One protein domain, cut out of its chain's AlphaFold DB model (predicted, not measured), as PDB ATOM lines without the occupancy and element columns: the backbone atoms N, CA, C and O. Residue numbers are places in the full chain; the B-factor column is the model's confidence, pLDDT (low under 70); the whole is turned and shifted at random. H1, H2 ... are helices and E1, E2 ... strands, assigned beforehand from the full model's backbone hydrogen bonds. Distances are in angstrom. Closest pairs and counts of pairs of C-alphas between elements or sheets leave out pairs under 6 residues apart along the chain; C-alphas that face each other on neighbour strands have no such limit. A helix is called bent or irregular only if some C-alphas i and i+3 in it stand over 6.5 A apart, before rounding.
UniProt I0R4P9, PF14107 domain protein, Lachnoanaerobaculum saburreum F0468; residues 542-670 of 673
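What this domain is: This is residues 542 to 670 of the 673 residues of the protein "PF14107 domain protein" of Lachnoanaerobaculum saburreum F0468 (UniProt I0R4P9). Two helices, H1 and H4, make a V with its point at one end of the domain; the short H2 and the first residues of H6 lie near its open end, and a twisted four-stranded sheet lies beyond H1. H7 crosses H1, and H5 lies at the sheet's E2-E1 part. The printed part has 129 residues, with seven named helices and four named strands in the order H1 E1 E2 H2 H3 H4 H5 H6 E3 E4 H7. The sheet, E2 E1 E3 E4, is antiparallel throughout, and the class is mixed, helices and strands. The whole is compact, with a radius of gyration of the C-alphas of 14.2 A and spans of 40 by 34 by 28 A.

How they stand to each other: H1, residues 543 to 554, is followed by the hairpin of E1, residues 557 to 560, and E2, residues 568 to 570, with N 559 and O 569 2.8 A apart. H2, residues 571 to 574, only grazes the sheet; H1 only just touches it, with 3 pairs of C-alphas within 8 A, by residues 551 to 554 alone, closest C-alphas Ile 554 and Ile 572, 5.3 A. H3, residues 577 to 580, touches H4, residues 585 to 597, closest C-alphas Ile 580 and Lys 588, 6.0 A. H1 and H4 only just touch, with 3 pairs of C-alphas within 8 A, the closest Glu 544 and Leu 585, 6.5 A, at a steep tilt of 53 degrees, the same way. H5, residues 603 to 607, only grazes the sheet. H6, residues 619 to 627, touches H4 only at their ends, closest C-alphas Leu 596 and Gly 619, 3.9 A. E3, residues 637 to 642, is antiparallel to E1, with N 558 and O 639 2.8 A apart, and forms a hairpin with E4, residues 645 to 648, with N 640 and O 647 2.8 A apart. H7, residues 664 to 669, touches H1 at a steep tilt of 59 degrees, opposite ways, closest C-alphas Phe 550 and Phe 668, 4.6 A. Every O i to N i+4 pair is within hydrogen-bond range in H1, H4 and H5; H6 has 4 of 5 and H7 1 of 2, and H2 and H3 are too short for one.

Where its parts are: H1 begins at C-alpha 543 (-0.516, -16.894, -26.003) and is 16.5 A long; H4 is 17.9 A, E3 15.6 A. H6, 14.3 A, is irregular, with C-alphas 624 and 627 7.2 A apart. H7 ends at C-alpha 669 (-6.824, -10.649, -31.461).

The domain as a whole: The C-alphas farthest apart, Pro 584 and Gly 633, are 41.5 A apart. The printed part has no cut; the links H5 to H6 and E4 to H7 are long. Mean pLDDT of the printed part is 82.7, under 70 at 584, 586 to 587, 611 and 656 to 660.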
ATOM      1  N   GLU A 542       2.959 -15.192 -27.779       90.38
ATOM      2  CA  GLU A 542       1.711 -14.436 -27.958       90.38
ATOM      3  C   GLU A 542       0.553 -14.949 -27.092       90.38
ATOM      4  O   GLU A 542      -0.400 -14.208 -26.850       90.38
ATOM      5  N   THR A 543       0.626 -16.193 -26.608       90.88
ATOM      6  CA  THR A 543      -0.516 -16.894 -26.003       90.88
ATOM      7  C   THR A 543      -1.135 -16.137 -24.827       90.88
ATOM      8  O   THR A 543      -2.354 -16.043 -24.735       90.88
ATOM      9  N   GLU A 544      -0.322 -15.551 -23.945       90.12
ATOM     10  CA  GLU A 544      -0.837 -14.807 -22.788       90.12
ATOM     11  C   GLU A 544      -1.653 -13.572 -23.188       90.12
ATOM     12  O   GLU A 544      -2.723 -13.325 -22.629       90.12
ATOM     13  N   ILE A 545      -1.182 -12.824 -24.189       92.38
ATOM     14  CA  ILE A 545      -1.877 -11.632 -24.689       92.38
ATOM     15  C   ILE A 545      -3.218 -12.038 -25.305       92.38
ATOM     16  O   ILE A 545      -4.238 -11.422 -25.004       92.38
ATOM     17  N   LEU A 546      -3.234 -13.109 -26.104       94.81
ATOM     18  CA  LEU A 546      -4.445 -13.627 -26.750       94.81
ATOM     19  C   LEU A 546      -5.496 -14.068 -25.722       94.81
ATOM     20  O   LEU A 546      -6.677 -13.758 -25.868       94.81
ATOM     21  N   ILE A 547      -5.070 -14.735 -24.647       92.62
ATOM     22  CA  ILE A 547      -5.957 -15.137 -23.547       92.62
ATOM     23  C   ILE A 547      -6.503 -13.925 -22.811       92.62
ATOM     24  O   ILE A 547      -7.701 -13.858 -22.553       92.62
ATOM     25  N   ASN A 548      -5.650 -12.961 -22.466       92.31
ATOM     26  CA  ASN A 548      -6.087 -11.781 -21.728       92.31
ATOM     27  C   ASN A 548      -7.070 -10.936 -22.559       92.31
ATOM     28  O   ASN A 548      -8.071 -10.468 -22.016       92.31
ATOM     29  N   ASN A 549      -6.845 -10.810 -23.871       94.19
ATOM     30  CA  ASN A 549      -7.788 -10.176 -24.795       94.19
ATOM     31  C   ASN A 549      -9.125 -10.920 -24.833       94.19
ATOM     32  O   ASN A 549     -10.172 -10.302 -24.642       94.19
ATOM     33  N   PHE A 550      -9.088 -12.246 -25.002       95.00
ATOM     34  CA  PHE A 550     -10.282 -13.087 -25.000       95.00
ATOM     35  C   PHE A 550     -11.091 -12.927 -23.718       95.00
ATOM     36  O   PHE A 550     -12.270 -12.588 -23.775       95.00
ATOM     37  N   MET A 551     -10.435 -13.076 -22.567       92.38
ATOM     38  CA  MET A 551     -11.034 -12.921 -21.242       92.38
ATOM     39  C   MET A 551     -11.667 -11.539 -21.051       92.38
ATOM     40  O   MET A 551     -12.795 -11.434 -20.564       92.38
ATOM     41  N   ASN A 552     -10.976 -10.477 -21.471       91.81
ATOM     42  CA  ASN A 552     -11.508  -9.118 -21.423       91.81
ATOM     43  C   ASN A 552     -12.748  -8.972 -22.318       91.81
ATOM     44  O   ASN A 552     -13.760  -8.434 -21.873       91.81
ATOM     45  N   ASN A 553     -12.712  -9.500 -23.541       92.56
ATOM     46  CA  ASN A 553     -13.829  -9.383 -24.473       92.56
ATOM     47  C   ASN A 553     -15.071 -10.131 -23.978       92.56
ATOM     48  O   ASN A 553     -16.148  -9.540 -23.897       92.56
ATOM     49  N   ILE A 554     -14.934 -11.395 -23.564       93.19
ATOM     50  CA  ILE A 554     -16.077 -12.186 -23.080       93.19
ATOM     51  C   ILE A 554     -16.659 -11.652 -21.763       93.19
ATOM     52  O   ILE A 554     -17.821 -11.907 -21.465       93.19
ATOM     53  N   SER A 555     -15.893 -10.877 -20.985       92.75
ATOM     54  CA  SER A 555     -16.399 -10.219 -19.769       92.75
ATOM     55  C   SER A 555     -17.394  -9.086 -20.040       92.75
ATOM     56  O   SER A 555     -18.078  -8.628 -19.125       92.75
ATOM     57  N   ARG A 556     -17.483  -8.642 -21.299       92.12
ATOM     58  CA  ARG A 556     -18.338  -7.535 -21.748       92.12
ATOM     59  C   ARG A 556     -19.483  -7.994 -22.646       92.12
ATOM     60  O   ARG A 556     -20.271  -7.155 -23.074       92.12
ATOM     61  N   ILE A 557     -19.573  -9.291 -22.942       92.88
ATOM     62  CA  ILE A 557     -20.619  -9.868 -23.788       92.88
ATOM     63  C   ILE A 557     -21.708 -10.456 -22.892       92.88
ATOM     64  O   ILE A 557     -21.436 -11.304 -22.043       92.88
ATOM     65  N   TYR A 558     -22.949 -10.026 -23.105       92.88
ATOM     66  CA  TYR A 558     -24.111 -10.442 -22.328       92.88
ATOM     67  C   TYR A 558     -25.175 -11.073 -23.218       92.88
ATOM     68  O   TYR A 558     -25.501 -10.555 -24.283       92.88
ATOM     69  N   ILE A 559     -25.766 -12.165 -22.737       91.62
ATOM     70  CA  ILE A 559     -26.915 -12.822 -23.356       91.62
ATOM     71  C   ILE A 559     -28.159 -12.476 -22.540       91.62
ATOM     72  O   ILE A 559     -28.192 -12.652 -21.317       91.62
ATOM     73  N   ARG A 560     -29.204 -11.993 -23.217       88.31
ATOM     74  CA  ARG A 560     -30.508 -11.706 -22.605       88.31
ATOM     75  C   ARG A 560     -31.657 -12.135 -23.506       88.31
ATOM     76  O   ARG A 560     -31.553 -12.154 -24.729       88.31
ATOM     77  N   ARG A 561     -32.816 -12.402 -22.907       82.88
ATOM     78  CA  ARG A 561     -33.997 -12.859 -23.654       82.88
ATOM     79  C   ARG A 561     -34.604 -11.787 -24.562       82.88
ATOM     80  O   ARG A 561     -35.066 -12.095 -25.651       82.88
ATOM     81  N   ASN A 562     -34.693 -10.548 -24.082       79.56
ATOM     82  CA  ASN A 562     -35.200  -9.389 -24.823       79.56
ATOM     83  C   ASN A 562     -34.862  -8.086 -24.070       79.56
ATOM     84  O   ASN A 562     -34.452  -8.134 -22.912       79.56
ATOM     85  N   LYS A 563     -35.111  -6.925 -24.699       76.75
ATOM     86  CA  LYS A 563     -34.875  -5.576 -24.137       76.75
ATOM     87  C   LYS A 563     -35.544  -5.285 -22.790       76.75
ATOM     88  O   LYS A 563     -35.136  -4.356 -22.107       76.75
ATOM     89  N   ARG A 564     -36.591  -6.029 -22.431       73.69
ATOM     90  CA  ARG A 564     -37.362  -5.840 -21.194       73.69
ATOM     91  C   ARG A 564     -36.965  -6.828 -20.091       73.69
ATOM     92  O   ARG A 564     -37.461  -6.710 -18.977       73.69
ATOM     93  N   SER A 565     -36.111  -7.809 -20.395       76.31
ATOM     94  CA  SER A 565     -35.625  -8.794 -19.428       76.31
ATOM     95  C   SER A 565     -34.603  -8.151 -18.496       76.31
ATOM     96  O   SER A 565     -33.602  -7.626 -18.974       76.31
ATOM     97  N   GLN A 566     -34.829  -8.225 -17.181       74.00
ATOM     98  CA  GLN A 566     -33.819  -7.824 -16.194       74.00
ATOM     99  C   GLN A 566     -32.724  -8.880 -16.016       74.00
ATOM    100  O   GLN A 566     -31.611  -8.552 -15.614       74.00
ATOM    101  N   GLU A 567     -33.017 -10.141 -16.342       79.69
ATOM    102  CA  GLU A 567     -32.027 -11.210 -16.292       79.69
ATOM    103  C   GLU A 567     -31.136 -11.140 -17.541       79.69
ATOM    104  O   GLU A 567     -31.613 -11.321 -18.671       79.69
ATOM    105  N   LYS A 568     -29.852 -10.844 -17.315       86.75
ATOM    106  CA  LYS A 568     -28.766 -10.910 -18.296       86.75
ATOM    107  C   LYS A 568     -27.636 -11.768 -17.740       86.75
ATOM    108  O   LYS A 568     -27.334 -11.688 -16.551       86.75
ATOM    109  N   ARG A 569     -27.010 -12.575 -18.593       89.44
ATOM    110  CA  ARG A 569     -25.904 -13.464 -18.212       89.44
ATOM    111  C   ARG A 569     -24.655 -13.088 -18.984       89.44
ATOM    112  O   ARG A 569     -24.721 -12.924 -20.199       89.44
ATOM    113  N   CYS A 570     -23.542 -12.913 -18.279       92.31
ATOM    114  CA  CYS A 570     -22.268 -12.584 -18.903       92.31
ATOM    115  C   CYS A 570     -21.600 -13.851 -19.441       92.31
ATOM    116  O   CYS A 570     -21.606 -14.890 -18.780       92.31
ATOM    117  N   LEU A 571     -20.994 -13.763 -20.621       93.38
ATOM    118  CA  LEU A 571     -20.360 -14.899 -21.279       93.38
ATOM    119  C   LEU A 571     -19.192 -15.467 -20.457       93.38
ATOM    120  O   LEU A 571     -19.044 -16.684 -20.371       93.38
ATOM    121  N   ILE A 572     -18.423 -14.617 -19.768       89.81
ATOM    122  CA  ILE A 572     -17.361 -15.072 -18.851       89.81
ATOM    123  C   ILE A 572     -17.891 -15.915 -17.680       89.81
ATOM    124  O   ILE A 572     -17.183 -16.792 -17.185       89.81
ATOM    125  N   ASP A 573     -19.124 -15.653 -17.238       87.38
ATOM    126  CA  ASP A 573     -19.770 -16.394 -16.157       87.38
ATOM    127  C   ASP A 573     -20.391 -17.693 -16.691       87.38
ATOM    128  O   ASP A 573     -20.271 -18.727 -16.040       87.38
ATOM    129  N   ILE A 574     -20.977 -17.670 -17.898       86.62
ATOM    130  CA  ILE A 574     -21.503 -18.864 -18.591       86.62
ATOM    131  C   ILE A 574     -20.390 -19.890 -18.833       86.62
ATOM    132  O   ILE A 574     -20.596 -21.081 -18.617       86.62
ATOM    133  N   LEU A 575     -19.209 -19.425 -19.250       84.31
ATOM    134  CA  LEU A 575     -18.026 -20.262 -19.468       84.31
ATOM    135  C   LEU A 575     -17.272 -20.596 -18.165       84.31
ATOM    136  O   LEU A 575     -16.281 -21.318 -18.200       84.31
ATOM    137  N   GLU A 576     -17.705 -20.059 -17.019       79.50
ATOM    138  CA  GLU A 576     -17.069 -20.220 -15.702       79.50
ATOM    139  C   GLU A 576     -15.598 -19.739 -15.621       79.50
ATOM    140  O   GLU A 576     -14.847 -20.118 -14.720       79.50
ATOM    141  N   LEU A 577     -15.171 -18.840 -16.513       79.94
ATOM    142  CA  LEU A 577     -13.771 -18.404 -16.622       79.94
ATOM    143  C   LEU A 577     -13.417 -17.209 -15.719       79.94
ATOM    144  O   LEU A 577     -12.248 -16.871 -15.549       79.94
ATOM    145  N   LYS A 578     -14.385 -16.560 -15.070       77.25
ATOM    146  CA  LYS A 578     -14.128 -15.347 -14.266       77.25
ATOM    147  C   LYS A 578     -13.080 -15.536 -13.160       77.25
ATOM    148  O   LYS A 578     -12.365 -14.603 -12.812       77.25
ATOM    149  N   LYS A 579     -12.979 -16.748 -12.610       73.50
ATOM    150  CA  LYS A 579     -12.108 -17.076 -11.467       73.50
ATOM    151  C   LYS A 579     -10.642 -17.313 -11.851       73.50
ATOM    152  O   LYS A 579      -9.820 -17.526 -10.958       73.50
ATOM    153  N   ILE A 580     -10.311 -17.313 -13.148       71.50
ATOM    154  CA  ILE A 580      -8.969 -17.667 -13.634       71.50
ATOM    155  C   ILE A 580      -8.106 -16.472 -14.070       71.50
ATOM    156  O   ILE A 580      -6.939 -16.665 -14.406       71.50
ATOM    157  N   SER A 581      -8.630 -15.242 -14.034       70.12
ATOM    158  CA  SER A 581      -7.932 -14.028 -14.501       70.12
ATOM    159  C   SER A 581      -6.566 -13.805 -13.840       70.12
ATOM    160  O   SER A 581      -5.610 -13.421 -14.518       70.12
ATOM    161  N   ASP A 582      -6.443 -14.142 -12.556       72.44
ATOM    162  CA  ASP A 582      -5.250 -13.879 -11.738       72.44
ATOM    163  C   ASP A 582      -4.339 -15.115 -11.631       72.44
ATOM    164  O   ASP A 582      -3.395 -15.156 -10.842       72.44
ATOM    165  N   LYS A 583      -4.666 -16.182 -12.369       70.44
ATOM    166  CA  LYS A 583      -3.997 -17.480 -12.257       70.44
ATOM    167  C   LYS A 583      -2.810 -17.592 -13.217       70.44
ATOM    168  O   LYS A 583      -2.767 -16.880 -14.223       70.44
ATOM    169  N   PRO A 584      -1.861 -18.512 -12.956       69.56
ATOM    170  CA  PRO A 584      -0.759 -18.774 -13.873       69.56
ATOM    171  C   PRO A 584      -1.253 -19.129 -15.280       69.56
ATOM    172  O   PRO A 584      -2.266 -19.815 -15.431       69.56
ATOM    173  N   LEU A 585      -0.494 -18.722 -16.302       74.44
ATOM    174  CA  LEU A 585      -0.825 -18.931 -17.717       74.44
ATOM    175  C   LEU A 585      -1.189 -20.388 -18.047       74.44
ATOM    176  O   LEU A 585      -2.115 -20.630 -18.815       74.44
ATOM    177  N   LYS A 586      -0.504 -21.349 -17.412       69.00
ATOM    178  CA  LYS A 586      -0.790 -22.783 -17.555       69.00
ATOM    179  C   LYS A 586      -2.247 -23.113 -17.219       69.00
ATOM    180  O   LYS A 586      -2.971 -23.635 -18.058       69.00
ATOM    181  N   LEU A 587      -2.694 -22.715 -16.027       67.81
ATOM    182  CA  LEU A 587      -4.057 -22.979 -15.571       67.81
ATOM    183  C   LEU A 587      -5.095 -22.268 -16.444       67.81
ATOM    184  O   LEU A 587      -6.177 -22.799 -16.671       67.81
ATOM    185  N   LYS A 588      -4.771 -21.073 -16.954       75.62
ATOM    186  CA  LYS A 588      -5.670 -20.345 -17.854       75.62
ATOM    187  C   LYS A 588      -5.953 -21.135 -19.131       75.62
ATOM    188  O   LYS A 588      -7.111 -21.245 -19.519       75.62
ATOM    189  N   ILE A 589      -4.921 -21.692 -19.762       78.06
ATOM    190  CA  ILE A 589      -5.072 -22.488 -20.987       78.06
ATOM    191  C   ILE A 589      -5.841 -23.783 -20.693       78.06
ATOM    192  O   ILE A 589      -6.762 -24.095 -21.439       78.06
ATOM    193  N   ASP A 590      -5.541 -24.491 -19.598       70.62
ATOM    194  CA  ASP A 590      -6.258 -25.724 -19.228       70.62
ATOM    195  C   ASP A 590      -7.763 -25.472 -19.029       70.62
ATOM    196  O   ASP A 590      -8.607 -26.194 -19.563       70.62
ATOM    197  N   CYS A 591      -8.113 -24.402 -18.310       72.38
ATOM    198  CA  CYS A 591      -9.506 -24.014 -18.106       72.38
ATOM    199  C   CYS A 591     -10.184 -23.557 -19.404       72.38
ATOM    200  O   CYS A 591     -11.370 -23.821 -19.585       72.38
ATOM    201  N   LEU A 592      -9.454 -22.907 -20.317       81.69
ATOM    202  CA  LEU A 592      -9.976 -22.561 -21.641       81.69
ATOM    203  C   LEU A 592     -10.247 -23.810 -22.476       81.69
ATOM    204  O   LEU A 592     -11.328 -23.919 -23.036       81.69
ATOM    205  N   ILE A 593      -9.321 -24.771 -22.519       79.19
ATOM    206  CA  ILE A 593      -9.538 -26.056 -23.197       79.19
ATOM    207  C   ILE A 593     -10.806 -26.711 -22.651       79.19
ATOM    208  O   ILE A 593     -11.695 -27.062 -23.424       79.19
ATOM    209  N   ALA A 594     -10.935 -26.803 -21.328       72.94
ATOM    210  CA  ALA A 594     -12.103 -27.394 -20.691       72.94
ATOM    211  C   ALA A 594     -13.405 -26.660 -21.054       72.94
ATOM    212  O   ALA A 594     -14.344 -27.274 -21.547       72.94
ATOM    213  N   ALA A 595     -13.456 -25.342 -20.849       77.75
ATOM    214  CA  ALA A 595     -14.673 -24.551 -21.030       77.75
ATOM    215  C   ALA A 595     -15.126 -24.457 -22.492       77.75
ATOM    216  O   ALA A 595     -16.311 -24.272 -22.766       77.75
ATOM    217  N   LEU A 596     -14.184 -24.530 -23.431       85.31
ATOM    218  CA  LEU A 596     -14.441 -24.233 -24.835       85.31
ATOM    219  C   LEU A 596     -14.595 -25.481 -25.702       85.31
ATOM    220  O   LEU A 596     -15.237 -25.387 -26.744       85.31
ATOM    221  N   THR A 597     -14.038 -26.623 -25.289       79.00
ATOM    222  CA  THR A 597     -13.926 -27.815 -26.151       79.00
ATOM    223  C   THR A 597     -14.622 -29.050 -25.588       79.00
ATOM    224  O   THR A 597     -14.853 -29.992 -26.341       79.00
ATOM    225  N   LEU A 598     -14.965 -29.068 -24.295       74.50
ATOM    226  CA  LEU A 598     -15.737 -30.166 -23.715       74.50
ATOM    227  C   LEU A 598     -17.229 -30.023 -24.002       74.50
ATOM    228  O   LEU A 598     -17.777 -28.922 -23.896       74.50
ATOM    229  N   ASP A 599     -17.880 -31.160 -24.238       74.00
ATOM    230  CA  ASP A 599     -19.336 -31.271 -24.294       74.00
ATOM    231  C   ASP A 599     -19.939 -31.154 -22.885       74.00
ATOM    232  O   ASP A 599     -20.163 -32.130 -22.168       74.00
ATOM    233  N   THR A 600     -20.086 -29.916 -22.419       74.50
ATOM    234  CA  THR A 600     -20.617 -29.606 -21.081       74.50
ATOM    235  C   THR A 600     -21.584 -28.428 -21.082       74.50
ATOM    236  O   THR A 600     -22.069 -28.021 -20.017       74.50
ATOM    237  N   MET A 601     -21.849 -27.820 -22.239       78.38
ATOM    238  CA  MET A 601     -22.775 -26.697 -22.314       78.38
ATOM    239  C   MET A 601     -24.215 -27.176 -22.176       78.38
ATOM    240  O   MET A 601     -24.610 -28.214 -22.692       78.38
ATOM    241  N   THR A 602     -25.019 -26.395 -21.455       82.75
ATOM    242  CA  THR A 602     -26.436 -26.693 -21.241       82.75
ATOM    243  C   THR A 602     -27.286 -25.446 -21.442       82.75
ATOM    244  O   THR A 602     -26.854 -24.319 -21.172       82.75
ATOM    245  N   ASN A 603     -28.550 -25.645 -21.824       83.75
ATOM    246  CA  ASN A 603     -29.538 -24.565 -21.895       83.75
ATOM    247  C   ASN A 603     -29.685 -23.838 -20.541       83.75
ATOM    248  O   ASN A 603     -29.861 -22.619 -20.503       83.75
ATOM    249  N   GLY A 604     -29.534 -24.561 -19.423       82.38
ATOM    250  CA  GLY A 604     -29.548 -23.996 -18.072       82.38
ATOM    251  C   GLY A 604     -28.414 -22.999 -17.831       82.38
ATOM    252  O   GLY A 604     -28.646 -21.915 -17.291       82.38
ATOM    253  N   ARG A 605     -27.199 -23.310 -18.297       83.69
ATOM    254  CA  ARG A 605     -26.046 -22.399 -18.212       83.69
ATOM    255  C   ARG A 605     -26.265 -21.143 -19.052       83.69
ATOM    256  O   ARG A 605     -26.175 -20.032 -18.527       83.69
ATOM    257  N   ILE A 606     -26.622 -21.329 -20.320       85.56
ATOM    258  CA  ILE A 606     -26.693 -20.255 -21.323       85.56
ATOM    259  C   ILE A 606     -27.905 -19.347 -21.090       85.56
ATOM    260  O   ILE A 606     -27.785 -18.122 -21.088       85.56
ATOM    261  N   PHE A 607     -29.077 -19.943 -20.869       84.62
ATOM    262  CA  PHE A 607     -30.363 -19.241 -20.844       84.62
ATOM    263  C   PHE A 607     -31.014 -19.169 -19.465       84.62
ATOM    264  O   PHE A 607     -32.009 -18.460 -19.319       84.62
ATOM    265  N   GLY A 608     -30.499 -19.899 -18.472       78.31
ATOM    266  CA  GLY A 608     -31.107 -19.980 -17.142       78.31
ATOM    267  C   GLY A 608     -32.307 -20.906 -17.032       78.31
ATOM    268  O   GLY A 608     -33.016 -20.850 -16.033       78.31
ATOM    269  N   VAL A 609     -32.545 -21.742 -18.043       76.69
ATOM    270  CA  VAL A 609     -33.687 -22.657 -18.085       76.69
ATOM    271  C   VAL A 609     -33.188 -24.055 -18.435       76.69
ATOM    272  O   VAL A 609     -32.664 -24.262 -19.527       76.69
ATOM    273  N   GLU A 610     -33.343 -25.003 -17.514       73.50
ATOM    274  CA  GLU A 610     -33.057 -26.420 -17.763       73.50
ATOM    275  C   GLU A 610     -34.246 -27.075 -18.465       73.50
ATOM    276  O   GLU A 610     -35.323 -27.197 -17.881       73.50
ATOM    277  N   ASP A 611     -34.075 -27.442 -19.737       69.19
ATOM    278  CA  ASP A 611     -35.122 -28.067 -20.548       69.19
ATOM    279  C   ASP A 611     -34.514 -28.660 -21.838       69.19
ATOM    280  O   ASP A 611     -33.810 -27.952 -22.564       69.19
ATOM    281  N   GLY A 612     -34.806 -29.936 -22.118       72.12
ATOM    282  CA  GLY A 612     -34.435 -30.639 -23.355       72.12
ATOM    283  C   GLY A 612     -32.935 -30.835 -23.603       72.12
ATOM    284  O   GLY A 612     -32.100 -30.617 -22.727       72.12
ATOM    285  N   GLU A 613     -32.610 -31.261 -24.827       77.94
ATOM    286  CA  GLU A 613     -31.232 -31.326 -25.326       77.94
ATOM    287  C   GLU A 613     -30.651 -29.915 -25.485       77.94
ATOM    288  O   GLU A 613     -31.355 -28.956 -25.832       77.94
ATOM    289  N   SER A 614     -29.355 -29.779 -25.201       79.75
ATOM    290  CA  SER A 614     -28.666 -28.503 -25.347       79.75
ATOM    291  C   SER A 614     -28.595 -28.099 -26.817       79.75
ATOM    292  O   SER A 614     -28.312 -28.927 -27.677       79.75
ATOM    293  N   ILE A 615     -28.820 -26.816 -27.121       85.31
ATOM    294  CA  ILE A 615     -28.665 -26.315 -28.502       85.31
ATOM    295  C   ILE A 615     -27.198 -26.252 -28.957       85.31
ATOM    296  O   ILE A 615     -26.940 -26.086 -30.145       85.31
ATOM    297  N   VAL A 616     -26.269 -26.318 -27.999       86.12
ATOM    298  CA  VAL A 616     -24.813 -26.379 -28.183       86.12
ATOM    299  C   VAL A 616     -24.209 -27.360 -27.200       86.12
ATOM    300  O   VAL A 616     -24.604 -27.386 -26.034       86.12
ATOM    301  N   SER A 617     -23.217 -28.106 -27.655       79.38
ATOM    302  CA  SER A 617     -22.426 -29.018 -26.830       79.38
ATOM    303  C   SER A 617     -21.238 -28.302 -26.183       79.38
ATOM    304  O   SER A 617     -20.969 -28.456 -24.988       79.38
ATOM    305  N   THR A 618     -20.570 -27.408 -26.923       83.06
ATOM    306  CA  THR A 618     -19.299 -26.798 -26.495       83.06
ATOM    307  C   THR A 618     -19.346 -25.276 -26.370       83.06
ATOM    308  O   THR A 618     -20.219 -24.584 -26.902       83.06
ATOM    309  N   GLY A 619     -18.366 -24.715 -25.654       88.50
ATOM    310  CA  GLY A 619     -18.191 -23.265 -25.588       88.50
ATOM    311  C   GLY A 619     -17.827 -22.643 -26.941       88.50
ATOM    312  O   GLY A 619     -18.230 -21.511 -27.196       88.50
ATOM    313  N   MET A 620     -17.118 -23.357 -27.825       89.88
ATOM    314  CA  MET A 620     -16.838 -22.884 -29.191       89.88
ATOM    315  C   MET A 620     -18.081 -22.782 -30.057       89.88
ATOM    316  O   MET A 620     -18.258 -21.753 -30.710       89.88
ATOM    317  N   GLU A 621     -18.983 -23.756 -29.995       90.50
ATOM    318  CA  GLU A 621     -20.266 -23.663 -30.695       90.50
ATOM    319  C   GLU A 621     -21.112 -22.488 -30.188       90.50
ATOM    320  O   GLU A 621     -21.730 -21.771 -30.981       90.50
ATOM    321  N   LEU A 622     -21.098 -22.233 -28.871       92.19
ATOM    322  CA  LEU A 622     -21.749 -21.052 -28.302       92.19
ATOM    323  C   LEU A 622     -21.164 -19.759 -28.877       92.19
ATOM    324  O   LEU A 622     -21.934 -18.872 -29.247       92.19
ATOM    325  N   LEU A 623     -19.830 -19.638 -28.946       92.56
ATOM    326  CA  LEU A 623     -19.181 -18.446 -29.499       92.56
ATOM    327  C   LEU A 623     -19.557 -18.217 -30.965       92.56
ATOM    328  O   LEU A 623     -19.828 -17.078 -31.343       92.56
ATOM    329  N   ASP A 624     -19.599 -19.278 -31.769       89.25
ATOM    330  CA  ASP A 624     -19.928 -19.199 -33.194       89.25
ATOM    331  C   ASP A 624     -21.362 -18.682 -33.421       89.25
ATOM    332  O   ASP A 624     -21.616 -17.847 -34.295       89.25
ATOM    333  N   MET A 625     -22.297 -19.094 -32.557       88.88
ATOM    334  CA  MET A 625     -23.714 -18.725 -32.639       88.88
ATOM    335  C   MET A 625     -24.096 -17.409 -31.956       88.88
ATOM    336  O   MET A 625     -25.270 -17.032 -31.970       88.88
ATOM    337  N   LEU A 626     -23.143 -16.654 -31.404       89.31
ATOM    338  CA  LEU A 626     -23.438 -15.360 -30.772       89.31
ATOM    339  C   LEU A 626     -24.079 -14.346 -31.738       89.31
ATOM    340  O   LEU A 626     -24.815 -13.466 -31.296       89.31
ATOM    341  N   GLY A 627     -23.834 -14.466 -33.047       84.81
ATOM    342  CA  GLY A 627     -24.442 -13.597 -34.056       84.81
ATOM    343  C   GLY A 627     -25.943 -13.842 -34.236       84.81
ATOM    344  O   GLY A 627     -26.690 -12.908 -34.521       84.81
ATOM    345  N   GLU A 628     -26.424 -15.068 -34.021       86.38
ATOM    346  CA  GLU A 628     -27.839 -15.416 -34.152       86.38
ATOM    347  C   GLU A 628     -28.238 -16.547 -33.190       86.38
ATOM    348  O   GLU A 628     -28.429 -17.697 -33.579       86.38
ATOM    349  N   LEU A 629     -28.403 -16.203 -31.910       87.94
ATOM    350  CA  LEU A 629     -28.739 -17.172 -30.868       87.94
ATOM    351  C   LEU A 629     -30.260 -17.388 -30.774       87.94
ATOM    352  O   LEU A 629     -30.996 -16.531 -30.273       87.94
ATOM    353  N   ILE A 630     -30.750 -18.534 -31.256       85.25
ATOM    354  CA  ILE A 630     -32.181 -18.882 -31.281       85.25
ATOM    355  C   ILE A 630     -32.446 -20.101 -30.395       85.25
ATOM    356  O   ILE A 630     -31.868 -21.162 -30.594       85.25
ATOM    357  N   TYR A 631     -33.389 -19.976 -29.459       84.38
ATOM    358  CA  TYR A 631     -33.831 -21.074 -28.595       84.38
ATOM    359  C   TYR A 631     -35.363 -21.137 -28.533       84.38
ATOM    360  O   TYR A 631     -36.028 -20.137 -28.252       84.38
ATOM    361  N   LYS A 632     -35.942 -22.310 -28.843       81.00
ATOM    362  CA  LYS A 632     -37.403 -22.551 -28.947       81.00
ATOM    363  C   LYS A 632     -38.143 -21.480 -29.769       81.00
ATOM    364  O   LYS A 632     -39.164 -20.938 -29.342       81.00
ATOM    365  N   GLY A 633     -37.591 -21.133 -30.934       78.94
ATOM    366  CA  GLY A 633     -38.158 -20.129 -31.844       78.94
ATOM    367  C   GLY A 633     -38.071 -18.683 -31.340       78.94
ATOM    368  O   GLY A 633     -38.686 -17.798 -31.931       78.94
ATOM    369  N   LYS A 634     -37.334 -18.423 -30.252       82.19
ATOM    370  CA  LYS A 634     -37.091 -17.078 -29.718       82.19
ATOM    371  C   LYS A 634     -35.640 -16.684 -29.936       82.19
ATOM    372  O   LYS A 634     -34.736 -17.387 -29.494       82.19
ATOM    373  N   THR A 635     -35.436 -15.538 -30.570       85.19
ATOM    374  CA  THR A 635     -34.115 -14.926 -30.718       85.19
ATOM    375  C   THR A 635     -33.718 -14.242 -29.414       85.19
ATOM    376  O   THR A 635     -34.449 -13.387 -28.909       85.19
ATOM    377  N   TYR A 636     -32.567 -14.625 -28.873       88.44
ATOM    378  CA  TYR A 636     -31.934 -13.963 -27.742       88.44
ATOM    379  C   TYR A 636     -31.076 -12.805 -28.253       88.44
ATOM    380  O   TYR A 636     -30.515 -12.853 -29.345       88.44
ATOM    381  N   LEU A 637     -31.007 -11.735 -27.465       88.94
ATOM    382  CA  LEU A 637     -30.169 -10.581 -27.764       88.94
ATOM    383  C   LEU A 637     -28.794 -10.812 -27.150       88.94
ATOM    384  O   LEU A 637     -28.695 -11.115 -25.957       88.94
ATOM    385  N   VAL A 638     -27.765 -10.637 -27.969       91.44
ATOM    386  CA  VAL A 638     -26.367 -10.674 -27.552       91.44
ATOM    387  C   VAL A 638     -25.836  -9.252 -27.629       91.44
ATOM    388  O   VAL A 638     -25.825  -8.636 -28.692       91.44
ATOM    389  N   GLU A 639     -25.453  -8.707 -26.483       90.81
ATOM    390  CA  GLU A 639     -25.043  -7.313 -26.345       90.81
ATOM    391  C   GLU A 639     -23.611  -7.205 -25.858       90.81
ATOM    392  O   GLU A 639     -23.151  -7.995 -25.036       90.81
ATOM    393  N   VAL A 640     -22.928  -6.184 -26.349       89.56
ATOM    394  CA  VAL A 640     -21.572  -5.824 -25.974       89.56
ATOM    395  C   VAL A 640     -21.614  -4.530 -25.177       89.56
ATOM    396  O   VAL A 640     -22.153  -3.519 -25.631       89.56
ATOM    397  N   GLN A 641     -21.036  -4.559 -23.981       88.75
ATOM    398  CA  GLN A 641     -20.868  -3.380 -23.146       88.75
ATOM    399  C   GLN A 641     -19.661  -2.558 -23.623       88.75
ATOM    400  O   GLN A 641     -18.523  -3.026 -23.566       88.75
ATOM    401  N   THR A 642     -19.922  -1.322 -24.052       83.19
ATOM    402  CA  THR A 642     -18.920  -0.327 -24.483       83.19
ATOM    403  C   THR A 642     -18.913   0.874 -23.536       83.19
ATOM    404  O   THR A 642     -19.803   1.014 -22.690       83.19
ATOM    405  N   VAL A 643     -17.952   1.789 -23.703       77.50
ATOM    406  CA  VAL A 643     -17.912   3.062 -22.950       77.50
ATOM    407  C   VAL A 643     -19.187   3.897 -23.152       77.50
ATOM    408  O   VAL A 643     -19.630   4.585 -22.234       77.50
ATOM    409  N   ASN A 644     -19.815   3.799 -24.329       78.31
ATOM    410  CA  ASN A 644     -20.985   4.596 -24.716       78.31
ATOM    411  C   ASN A 644     -22.331   3.889 -24.459       78.31
ATOM    412  O   ASN A 644     -23.379   4.410 -24.840       78.31
ATOM    413  N   GLY A 645     -22.316   2.710 -23.825       82.69
ATOM    414  CA  GLY A 645     -23.506   1.911 -23.523       82.69
ATOM    415  C   GLY A 645     -23.470   0.500 -24.114       82.69
ATOM    416  O   GLY A 645     -22.435   0.020 -24.578       82.69
ATOM    417  N   GLU A 646     -24.609  -0.190 -24.069       86.31
ATOM    418  CA  GLU A 646     -24.767  -1.541 -24.619       86.31
ATOM    419  C   GLU A 646     -25.165  -1.460 -26.102       86.31
ATOM    420  O   GLU A 646     -26.153  -0.812 -26.457       86.31
ATOM    421  N   ILE A 647     -24.399  -2.122 -26.971       88.06
ATOM    422  CA  ILE A 647     -24.708  -2.256 -28.400       88.06
ATOM    423  C   ILE A 647     -24.933  -3.724 -28.752       88.06
ATOM    424  O   ILE A 647     -24.342  -4.614 -28.153       88.06
ATOM    425  N   ASP A 648     -25.791  -3.989 -29.734       86.44
ATOM    426  CA  ASP A 648     -25.965  -5.343 -30.267       86.44
ATOM    427  C   ASP A 648     -24.637  -5.836 -30.864       86.44
ATOM    428  O   ASP A 648     -23.974  -5.080 -31.583       86.44
ATOM    429  N   ILE A 649     -24.251  -7.089 -30.597       86.38
ATOM    430  CA  ILE A 649     -23.033  -7.684 -31.161       86.38
ATOM    431  C   ILE A 649     -23.036  -7.623 -32.693       86.38
ATOM    432  O   ILE A 649     -21.975  -7.498 -33.308       86.38
ATOM    433  N   LYS A 650     -24.223  -7.599 -33.312       83.06
ATOM    434  CA  LYS A 650     -24.390  -7.433 -34.760       83.06
ATOM    435  C   LYS A 650     -23.918  -6.087 -35.300       83.06
ATOM    436  O   LYS A 650     -23.679  -5.951 -36.493       83.06
ATOM    437  N   ASN A 651     -23.783  -5.087 -34.436       83.44
ATOM    438  CA  ASN A 651     -23.284  -3.766 -34.800       83.44
ATOM    439  C   ASN A 651     -21.782  -3.616 -34.517       83.44
ATOM    440  O   ASN A 651     -21.251  -2.511 -34.601       83.44
ATOM    441  N   THR A 652     -21.097  -4.704 -34.156       82.06
ATOM    442  CA  THR A 652     -19.654  -4.714 -33.900       82.06
ATOM    443  C   THR A 652     -18.882  -5.269 -35.091       82.06
ATOM    444  O   THR A 652     -19.426  -5.959 -35.953       82.06
ATOM    445  N   SER A 653     -17.572  -5.027 -35.116       78.56
ATOM    446  CA  SER A 653     -16.672  -5.610 -36.115       78.56
ATOM    447  C   SER A 653     -16.483  -7.125 -35.960       78.56
ATOM    448  O   SER A 653     -15.775  -7.723 -36.770       78.56
ATOM    449  N   PHE A 654     -17.092  -7.759 -34.953       80.12
ATOM    450  CA  PHE A 654     -16.936  -9.183 -34.657       80.12
ATOM    451  C   PHE A 654     -17.803 -10.111 -35.495       80.12
ATOM    452  O   PHE A 654     -17.636 -11.317 -35.393       80.12
ATOM    453  N   LEU A 655     -18.680  -9.606 -36.359       77.75
ATOM    454  CA  LEU A 655     -19.359 -10.468 -37.324       77.75
ATOM    455  C   LEU A 655     -18.427 -10.883 -38.472       77.75
ATOM    456  O   LEU A 655     -17.609 -10.103 -38.971       77.75
ATOM    457  N   SER A 656     -18.595 -12.124 -38.917       63.47
ATOM    458  CA  SER A 656     -18.126 -12.587 -40.223       63.47
ATOM    459  C   SER A 656     -19.004 -11.990 -41.333       63.47
ATOM    460  O   SER A 656     -20.152 -11.614 -41.094       63.47
ATOM    461  N   GLY A 657     -18.489 -11.900 -42.565       59.25
ATOM    462  CA  GLY A 657     -19.134 -11.185 -43.683       59.25
ATOM    463  C   GLY A 657     -20.561 -11.625 -44.061       59.25
ATOM    464  O   GLY A 657     -21.196 -10.962 -44.875       59.25
ATOM    465  N   THR A 658     -21.086 -12.711 -43.482       59.88
ATOM    466  CA  THR A 658     -22.468 -13.196 -43.653       59.88
ATOM    467  C   THR A 658     -23.440 -12.702 -42.567       59.88
ATOM    468  O   THR A 658     -24.601 -13.103 -42.577       59.88
ATOM    469  N   ASN A 659     -23.008 -11.842 -41.633       64.19
ATOM    470  CA  ASN A 659     -23.776 -11.295 -40.496       64.19
ATOM    471  C   ASN A 659     -24.420 -12.324 -39.541       64.19
ATOM    472  O   ASN A 659     -25.185 -11.940 -38.653       64.19
ATOM    473  N   LYS A 660     -24.109 -13.614 -39.701       67.81
ATOM    474  CA  LYS A 660     -24.708 -14.714 -38.933       67.81
ATOM    475  C   LYS A 660     -23.770 -15.294 -37.872       67.81
ATOM    476  O   LYS A 660     -24.215 -15.581 -36.768       67.81
ATOM    477  N   TYR A 661     -22.487 -15.425 -38.200       76.62
ATOM    478  CA  TYR A 661     -21.482 -16.051 -37.337       76.62
ATOM    479  C   TYR A 661     -20.494 -15.021 -36.812       76.62
ATOM    480  O   TYR A 661     -20.113 -14.102 -37.552       76.62
ATOM    481  N   VAL A 662     -20.064 -15.177 -35.562       80.62
ATOM    482  CA  VAL A 662     -19.014 -14.335 -34.982       80.62
ATOM    483  C   VAL A 662     -17.647 -14.819 -35.453       80.62
ATOM    484  O   VAL A 662     -17.325 -15.998 -35.394       80.62
ATOM    485  N   ASP A 663     -16.814 -13.889 -35.907       84.75
ATOM    486  CA  ASP A 663     -15.398 -14.123 -36.149       84.75
ATOM    487  C   ASP A 663     -14.684 -14.279 -34.801       84.75
ATOM    488  O   ASP A 663     -14.173 -13.320 -34.214       84.75
ATOM    489  N   ILE A 664     -14.678 -15.516 -34.297       87.19
ATOM    490  CA  ILE A 664     -14.087 -15.882 -33.007       87.19
ATOM    491  C   ILE A 664     -12.622 -15.429 -32.932       87.19
ATOM    492  O   ILE A 664     -12.156 -15.061 -31.858       87.19
ATOM    493  N   SER A 665     -11.895 -15.383 -34.052       87.00
ATOM    494  CA  SER A 665     -10.498 -14.929 -34.074       87.00
ATOM    495  C   SER A 665     -10.361 -13.509 -33.524       87.00
ATOM    496  O   SER A 665      -9.450 -13.241 -32.739       87.00
ATOM    497  N   LYS A 666     -11.311 -12.620 -33.837       88.75
ATOM    498  CA  LYS A 666     -11.309 -11.241 -33.330       88.75
ATOM    499  C   LYS A 666     -11.521 -11.157 -31.823       88.75
ATOM    500  O   LYS A 666     -10.987 -10.237 -31.207       88.75
ATOM    501  N   LEU A 667     -12.210 -12.131 -31.217       90.12
ATOM    502  CA  LEU A 667     -12.328 -12.206 -29.758       90.12
ATOM    503  C   LEU A 667     -10.964 -12.427 -29.088       90.12
ATOM    504  O   LEU A 667     -10.793 -11.998 -27.954       90.12
ATOM    505  N   PHE A 668      -9.992 -13.040 -29.767       91.25
ATOM    506  CA  PHE A 668      -8.633 -13.229 -29.245       91.25
ATOM    507  C   PHE A 668      -7.676 -12.104 -29.668       91.25
ATOM    508  O   PHE A 668      -6.786 -11.720 -28.907       91.25
ATOM    509  N   THR A 669      -7.825 -11.560 -30.878       90.50
ATOM    510  CA  THR A 669      -6.824 -10.649 -31.461       90.50
ATOM    511  C   THR A 669      -7.118  -9.164 -31.272       90.50
ATOM    512  O   THR A 669      -6.213  -8.355 -31.465       90.50
ATOM    513  N   MET A 670      -8.346  -8.778 -30.922       86.25
ATOM    514  CA  MET A 670      -8.751  -7.376 -30.756       86.25
ATOM    515  C   MET A 670      -9.178  -7.095 -29.314       86.25
ATOM    516  O   MET A 670      -9.548  -8.011 -28.585       86.25
TER     517      MET A 670